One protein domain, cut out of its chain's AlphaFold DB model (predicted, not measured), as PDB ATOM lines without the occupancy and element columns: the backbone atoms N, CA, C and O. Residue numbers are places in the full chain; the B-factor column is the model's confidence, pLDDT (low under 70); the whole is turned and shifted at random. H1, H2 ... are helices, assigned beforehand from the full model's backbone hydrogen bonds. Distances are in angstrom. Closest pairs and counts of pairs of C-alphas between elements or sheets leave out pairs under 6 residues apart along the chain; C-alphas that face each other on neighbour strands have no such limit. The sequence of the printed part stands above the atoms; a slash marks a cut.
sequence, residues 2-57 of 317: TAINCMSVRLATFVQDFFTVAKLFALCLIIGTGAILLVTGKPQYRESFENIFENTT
ATOM      1  N   THR A   2      12.473 260.972  12.239       35.38
ATOM      2  CA  THR A   2      11.797 261.638  11.102       35.38
ATOM      3  C   THR A   2      10.812 262.734  11.520       35.38
ATOM      4  O   THR A   2      10.938 263.860  11.061       35.38
ATOM      5  N   ALA A   3       9.897 262.460  12.456       36.84
ATOM      6  CA  ALA A   3       8.972 263.478  12.969       36.84
ATOM      7  C   ALA A   3       9.694 264.619  13.719       36.84
ATOM      8  O   ALA A   3       9.354 265.783  13.556       36.84
ATOM      9  N   ILE A   4      10.742 264.293  14.481       39.34
ATOM     10  CA  ILE A   4      11.554 265.261  15.238       39.34
ATOM     11  C   ILE A   4      12.337 266.179  14.283       39.34
ATOM     12  O   ILE A   4      12.353 267.388  14.485       39.34
ATOM     13  N   ASN A   5      12.895 265.624  13.202       38.47
ATOM     14  CA  ASN A   5      13.546 266.369  12.121       38.47
ATOM     15  C   ASN A   5      12.582 267.344  11.428       38.47
ATOM     16  O   ASN A   5      13.004 268.427  11.035       38.47
ATOM     17  N   CYS A   6      11.295 266.995  11.312       36.28
ATOM     18  CA  CYS A   6      10.274 267.887  10.754       36.28
ATOM     19  C   CYS A   6       9.826 268.995  11.724       36.28
ATOM     20  O   CYS A   6       9.329 270.022  11.274       36.28
ATOM     21  N   MET A   7       9.965 268.790  13.038       38.31
ATOM     22  CA  MET A   7       9.477 269.718  14.067       38.31
ATOM     23  C   MET A   7      10.548 270.702  14.546       38.31
ATOM     24  O   MET A   7      10.267 271.883  14.728       38.31
ATOM     25  N   SER A   8      11.768 270.229  14.797       38.22
ATOM     26  CA  SER A   8      12.882 271.073  15.228       38.22
ATOM     27  C   SER A   8      14.203 270.338  15.067       38.22
ATOM     28  O   SER A   8      14.453 269.316  15.707       38.22
ATOM     29  N   VAL A   9      15.097 270.914  14.267       41.81
ATOM     30  CA  VAL A   9      16.439 270.359  14.063       41.81
ATOM     31  C   VAL A   9      17.295 270.496  15.321       41.81
ATOM     32  O   VAL A   9      18.070 269.603  15.623       41.81
ATOM     33  N   ARG A  10      17.069 271.524  16.151       43.81
ATOM     34  CA  ARG A  10      17.756 271.657  17.449       43.81
ATOM     35  C   ARG A  10      17.411 270.501  18.398       43.81
ATOM     36  O   ARG A  10      18.282 270.005  19.104       43.81
ATOM     37  N   LEU A  11      16.156 270.045  18.364       47.31
ATOM     38  CA  LEU A  11      15.711 268.864  19.104       47.31
ATOM     39  C   LEU A  11      16.270 267.577  18.480       47.31
ATOM     40  O   LEU A  11      16.683 266.684  19.209       47.31
ATOM     41  N   ALA A  12      16.327 267.486  17.148       43.00
ATOM     42  CA  ALA A  12      16.889 266.328  16.456       43.00
ATOM     43  C   ALA A  12      18.378 266.127  16.762       43.00
ATOM     44  O   ALA A  12      18.777 265.008  17.079       43.00
ATOM     45  N   THR A  13      19.168 267.200  16.728       49.34
ATOM     46  CA  THR A  13      20.606 267.177  17.020       49.34
ATOM     47  C   THR A  13      20.856 266.870  18.488       49.34
ATOM     48  O   THR A  13      21.623 265.965  18.779       49.34
ATOM     49  N   PHE A  14      20.115 267.489  19.416       67.00
ATOM     50  CA  PHE A  14      20.191 267.127  20.836       67.00
ATOM     51  C   PHE A  14      19.884 265.641  21.072       67.00
ATOM     52  O   PHE A  14      20.606 264.954  21.789       67.00
ATOM     53  N   VAL A  15      18.834 265.120  20.429       64.38
ATOM     54  CA  VAL A  15      18.464 263.703  20.513       64.38
ATOM     55  C   VAL A  15      19.552 262.811  19.905       64.38
ATOM     56  O   VAL A  15      19.873 261.765  20.466       64.38
ATOM     57  N   GLN A  16      20.146 263.205  18.779       55.41
ATOM     58  CA  GLN A  16      21.205 262.450  18.111       55.41
ATOM     59  C   GLN A  16      22.518 262.458  18.904       55.41
ATOM     60  O   GLN A  16      23.144 261.405  19.039       55.41
ATOM     61  N   ASP A  17      22.908 263.599  19.462       65.06
ATOM     62  CA  ASP A  17      24.084 263.747  20.321       65.06
ATOM     63  C   ASP A  17      23.904 262.936  21.600       65.06
ATOM     64  O   ASP A  17      24.779 262.147  21.956       65.06
ATOM     65  N   PHE A  18      22.724 263.020  22.223       79.44
ATOM     66  CA  PHE A  18      22.368 262.186  23.365       79.44
ATOM     67  C   PHE A  18      22.511 260.695  23.040       79.44
ATOM     68  O   PHE A  18      23.186 259.975  23.770       79.44
ATOM     69  N   PHE A  19      21.948 260.220  21.922       71.75
ATOM     70  CA  PHE A  19      22.085 258.814  21.528       71.75
ATOM     71  C   PHE A  19      23.521 258.426  21.166       71.75
ATOM     72  O   PHE A  19      23.903 257.274  21.360       71.75
ATOM     73  N   THR A  20      24.323 259.354  20.650       74.50
ATOM     74  CA  THR A  20      25.731 259.101  20.324       74.50
ATOM     75  C   THR A  20      26.559 258.957  21.598       74.50
ATOM     76  O   THR A  20      27.258 257.958  21.760       74.50
ATOM     77  N   VAL A  21      26.408 259.885  22.545       81.19
ATOM     78  CA  VAL A  21      27.052 259.821  23.864       81.19
ATOM     79  C   VAL A  21      26.583 258.590  24.634       81.19
ATOM     80  O   VAL A  21      27.410 257.861  25.172       81.19
ATOM     81  N   ALA A  22      25.281 258.295  24.628       81.00
ATOM     82  CA  ALA A  22      24.728 257.113  25.282       81.00
ATOM     83  C   ALA A  22      25.298 255.810  24.701       81.00
ATOM     84  O   ALA A  22      25.636 254.905  25.459       81.00
ATOM     85  N   LYS A  23      25.462 255.711  23.372       80.50
ATOM     86  CA  LYS A  23      26.100 254.552  22.727       80.50
ATOM     87  C   LYS A  23      27.563 254.401  23.131       80.50
ATOM     88  O   LYS A  23      27.978 253.295  23.460       80.50
ATOM     89  N   LEU A  24      28.332 255.491  23.122       85.25
ATOM     90  CA  LEU A  24      29.735 255.469  23.544       85.25
ATOM     91  C   LEU A  24      29.864 255.075  25.016       85.25
ATOM     92  O   LEU A  24      30.669 254.214  25.353       85.25
ATOM     93  N   PHE A  25      29.024 255.641  25.880       86.25
ATOM     94  CA  PHE A  25      28.988 255.297  27.295       86.25
ATOM     95  C   PHE A  25      28.617 253.825  27.520       86.25
ATOM     96  O   PHE A  25      29.297 253.135  28.275       86.25
ATOM     97  N   ALA A  26      27.599 253.313  26.822       84.25
ATOM     98  CA  ALA A  26      27.218 251.905  26.888       84.25
ATOM     99  C   ALA A  26      28.360 250.981  26.432       84.25
ATOM    100  O   ALA A  26      28.627 249.979  27.089       84.25
ATOM    101  N   LEU A  27      29.074 251.334  25.358       90.94
ATOM    102  CA  LEU A  27      30.252 250.588  24.904       90.94
ATOM    103  C   LEU A  27      31.366 250.599  25.954       90.94
ATOM    104  O   LEU A  27      31.900 249.540  26.275       90.94
ATOM    105  N   CYS A  28      31.677 251.758  26.539       90.69
ATOM    106  CA  CYS A  28      32.660 251.863  27.617       90.69
ATOM    107  C   CYS A  28      32.266 251.013  28.835       90.69
ATOM    108  O   CYS A  28      33.120 250.334  29.400       90.69
ATOM    109  N   LEU A  29      30.984 251.001  29.218       91.44
ATOM    110  CA  LEU A  29      30.480 250.165  30.308       91.44
ATOM    111  C   LEU A  29      30.588 248.671  29.997       91.44
ATOM    112  O   LEU A  29      31.032 247.919  30.858       91.44
ATOM    113  N   ILE A  30      30.215 248.231  28.794       90.12
ATOM    114  CA  ILE A  30      30.329 246.823  28.380       90.12
ATOM    115  C   ILE A  30      31.797 246.382  28.388       90.12
ATOM    116  O   ILE A  30      32.120 245.338  28.947       90.12
ATOM    117  N   ILE A  31      32.696 247.196  27.824       91.06
ATOM    118  CA  ILE A  31      34.133 246.893  27.792       91.06
ATOM    119  C   ILE A  31      34.701 246.865  29.216       91.06
ATOM    120  O   ILE A  31      35.401 245.923  29.581       91.06
ATOM    121  N   GLY A  32      34.378 247.867  30.037       91.44
ATOM    122  CA  GLY A  32      34.883 247.979  31.404       91.44
ATOM    123  C   GLY A  32      34.374 246.869  32.324       91.44
ATOM    124  O   GLY A  32      35.166 246.229  33.012       91.44
ATOM    125  N   THR A  33      33.069 246.589  32.312       88.62
ATOM    126  CA  THR A  33      32.488 245.492  33.105       88.62
ATOM    127  C   THR A  33      32.983 244.130  32.624       88.62
ATOM    128  O   THR A  33      33.341 243.301  33.458       88.62
ATOM    129  N   GLY A  34      33.100 243.916  31.307       88.81
ATOM    130  CA  GLY A  34      33.688 242.705  30.736       88.81
ATOM    131  C   GLY A  34      35.137 242.489  31.182       88.81
ATOM    132  O   GLY A  34      35.481 241.396  31.621       88.81
ATOM    133  N   ALA A  35      35.966 243.538  31.163       89.69
ATOM    134  CA  ALA A  35      37.355 243.469  31.617       89.69
ATOM    135  C   ALA A  35      37.467 243.157  33.119       89.69
ATOM    136  O   ALA A  35      38.261 242.303  33.513       89.69
ATOM    137  N   ILE A  36      36.645 243.798  33.959       89.19
ATOM    138  CA  ILE A  36      36.623 243.527  35.405       89.19
ATOM    139  C   ILE A  36      36.206 242.074  35.664       89.19
ATOM    140  O   ILE A  36      36.901 241.365  36.388       89.19
ATOM    141  N   LEU A  37      35.123 241.600  35.040       86.06
ATOM    142  CA  LEU A  37      34.638 240.225  35.203       86.06
ATOM    143  C   LEU A  37      35.640 239.176  34.700       86.06
ATOM    144  O   LEU A  37      35.712 238.088  35.266       86.06
ATOM    145  N   LEU A  38      36.451 239.502  33.695       85.38
ATOM    146  CA  LEU A  38      37.501 238.614  33.194       85.38
ATOM    147  C   LEU A  38      38.672 238.484  34.188       85.38
ATOM    148  O   LEU A  38      39.249 237.405  34.335       85.38
ATOM    149  N   VAL A  39      39.003 239.553  34.923       86.12
ATOM    150  CA  VAL A  39      40.112 239.566  35.898       86.12
ATOM    151  C   VAL A  39      39.690 239.073  37.282       86.12
ATOM    152  O   VAL A  39      40.411 238.279  37.879       86.12
ATOM    153  N   THR A  40      38.532 239.487  37.799       86.12
ATOM    154  CA  THR A  40      38.107 239.204  39.186       86.12
ATOM    155  C   THR A  40      36.909 238.266  39.286       86.12
ATOM    156  O   THR A  40      36.571 237.807  40.377       86.12
ATOM    157  N   GLY A  41      36.256 237.963  38.165       79.94
ATOM    158  CA  GLY A  41      35.053 237.146  38.148       79.94
ATOM    159  C   GLY A  41      35.303 235.657  38.388       79.94
ATOM    160  O   GLY A  41      36.429 235.149  38.390       79.94
ATOM    161  N   LYS A  42      34.187 234.951  38.581       81.19
ATOM    162  CA  LYS A  42      34.112 233.491  38.701       81.19
ATOM    163  C   LYS A  42      34.678 232.779  37.452       81.19
ATOM    164  O   LYS A  42      34.671 233.375  36.374       81.19
ATOM    165  N   PRO A  43      35.106 231.507  37.564       78.38
ATOM    166  CA  PRO A  43      35.659 230.729  36.446       78.38
ATOM    167  C   PRO A  43      34.774 230.708  35.189       78.38
ATOM    168  O   PRO A  43      35.297 230.835  34.091       78.38
ATOM    169  N   GLN A  44      33.447 230.720  35.351       77.12
ATOM    170  CA  GLN A  44      32.450 230.795  34.269       77.12
ATOM    171  C   GLN A  44      32.649 231.944  33.256       77.12
ATOM    172  O   GLN A  44      32.225 231.839  32.113       77.12
ATOM    173  N   TYR A  45      33.289 233.056  33.643       76.19
ATOM    174  CA  TYR A  45      33.588 234.161  32.715       76.19
ATOM    175  C   TYR A  45      34.848 233.912  31.872       76.19
ATOM    176  O   TYR A  45      35.113 234.652  30.926       76.19
ATOM    177  N   ARG A  46      35.633 232.887  32.227       77.44
ATOM    178  CA  ARG A  46      36.852 232.450  31.537       77.44
ATOM    179  C   ARG A  46      36.647 231.169  30.730       77.44
ATOM    180  O   ARG A  46      37.403 230.948  29.794       77.44
ATOM    181  N   GLU A  47      35.600 230.397  31.023       75.88
ATOM    182  CA  GLU A  47      35.248 229.156  30.309       75.88
ATOM    183  C   GLU A  47      35.122 229.356  28.788       75.88
ATOM    184  O   GLU A  47      35.587 228.520  28.016       75.88
ATOM    185  N   SER A  48      34.615 230.511  28.336       73.06
ATOM    186  CA  SER A  48      34.558 230.864  26.906       73.06
ATOM    187  C   SER A  48      35.929 230.891  26.207       73.06
ATOM    188  O   SER A  48      35.976 230.851  24.980       73.06
ATOM    189  N   PHE A  49      37.035 230.991  26.957       79.94
ATOM    190  CA  PHE A  49      38.408 230.990  26.437       79.94
ATOM    191  C   PHE A  49      39.113 229.633  26.551       79.94
ATOM    192  O   PHE A  49      40.148 229.454  25.916       79.94
ATOM    193  N   GLU A  50      38.589 228.690  27.336       79.62
ATOM    194  CA  GLU A  50      39.210 227.369  27.501       79.62
ATOM    195  C   GLU A  50      38.858 226.448  26.324       79.62
ATOM    196  O   GLU A  50      39.743 225.812  25.757       79.62
ATOM    197  N   ASN A  51      37.602 226.486  25.862       79.50
ATOM    198  CA  ASN A  51      37.078 225.583  24.832       79.50
ATOM    199  C   ASN A  51      36.516 226.330  23.604       79.50
ATOM    200  O   ASN A  51      35.391 226.108  23.165       79.50
ATOM    201  N   ILE A  52      37.324 227.223  23.019       82.06
ATOM    202  CA  ILE A  52      36.909 228.197  21.981       82.06
ATOM    203  C   ILE A  52      36.313 227.538  20.719       82.06
ATOM    204  O   ILE A  52      35.501 228.150  20.026       82.06
ATOM    205  N   PHE A  53      36.712 226.303  20.408       82.12
ATOM    206  CA  PHE A  53      36.259 225.587  19.210       82.12
ATOM    207  C   PHE A  53      35.193 224.520  19.486       82.12
ATOM    208  O   PHE A  53      34.640 223.957  18.534       82.12
ATOM    209  N   GLU A  54      34.870 224.241  20.750       75.38
ATOM    210  CA  GLU A  54      33.829 223.270  21.082       75.38
ATOM    211  C   GLU A  54      32.453 223.811  20.661       75.38
ATOM    212  O   GLU A  54      32.122 224.970  20.895       75.38
ATOM    213  N   ASN A  55      31.641 222.972  20.009       77.19
ATOM    214  CA  ASN A  55      30.351 223.331  19.393       77.19
ATOM    215  C   ASN A  55      30.423 224.213  18.130       77.19
ATOM    216  O   ASN A  55      29.402 224.755  17.702       77.19
ATOM    217  N   THR A  56      31.586 224.323  17.481       80.44
ATOM    218  CA  THR A  56      31.666 224.973  16.162       80.44
ATOM    219  C   THR A  56      30.975 224.111  15.105       80.44
ATOM    220  O   THR A  56      31.279 222.925  14.965       80.44
ATOM    221  N   THR A  57      30.074 224.698  14.317       79.19
ATOM    222  CA  THR A  57      29.502 224.012  13.156       79.19
ATOM    223  C   THR A  57      30.496 224.055  11.985       79.19
ATOM    224  O   THR A  57      30.914 225.138  11.578       79.19
TER     225      THR A  57
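Overview. This is residues 2 to 57 of the 317 residues of an uncharacterized protein of Gongylonema pulchrum (UniProt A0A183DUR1). One long straight helix, H2, makes the length of the model, with a short helix, H1, folded back at its first end and a short helix, H3, and a tail beyond its last end. H1 and residues 47 to 57 turn to one side of H2, a wide open U. The printed part has 56 residues with three named helices, H1, H2, H3 in chain order, and no named strand: all helix. It is extended, with a radius of gyration of the C-alphas of 19.5 A, and flat, spanning 53 by 31 by 10 A.

Along the chain. H1 is residues 2 to 7, from C-alpha 2 at (11.797, 261.638, 11.102). H2 is residues 9 to 40, 45.5 A long, ending with C-alpha 40 at (38.107, 239.204, 39.186). H3 is residues 47 to 50, ending with C-alpha 50 at (39.210, 227.369, 27.501).

Arrangement. H1 and H2 touch only at the corner by their tight link, H2 with residues 11 to 12 alone; the closest C-alphas, of Asn 5 and Ala 12, are 5.5 A apart. They run opposite ways at a steep tilt of 46 degrees. H3 is apart from H1 and H2. Every O i to N i+4 pair is within hydrogen-bond range in H1 and H2; H3 is too short for such a pair.

Size, cuts and confidence. The farthest C-alphas, of Met 7 and Glu 50, are 53.5 A apart. The printed part has no cut and no long link. Residues 2 to 17 have pLDDT under 70.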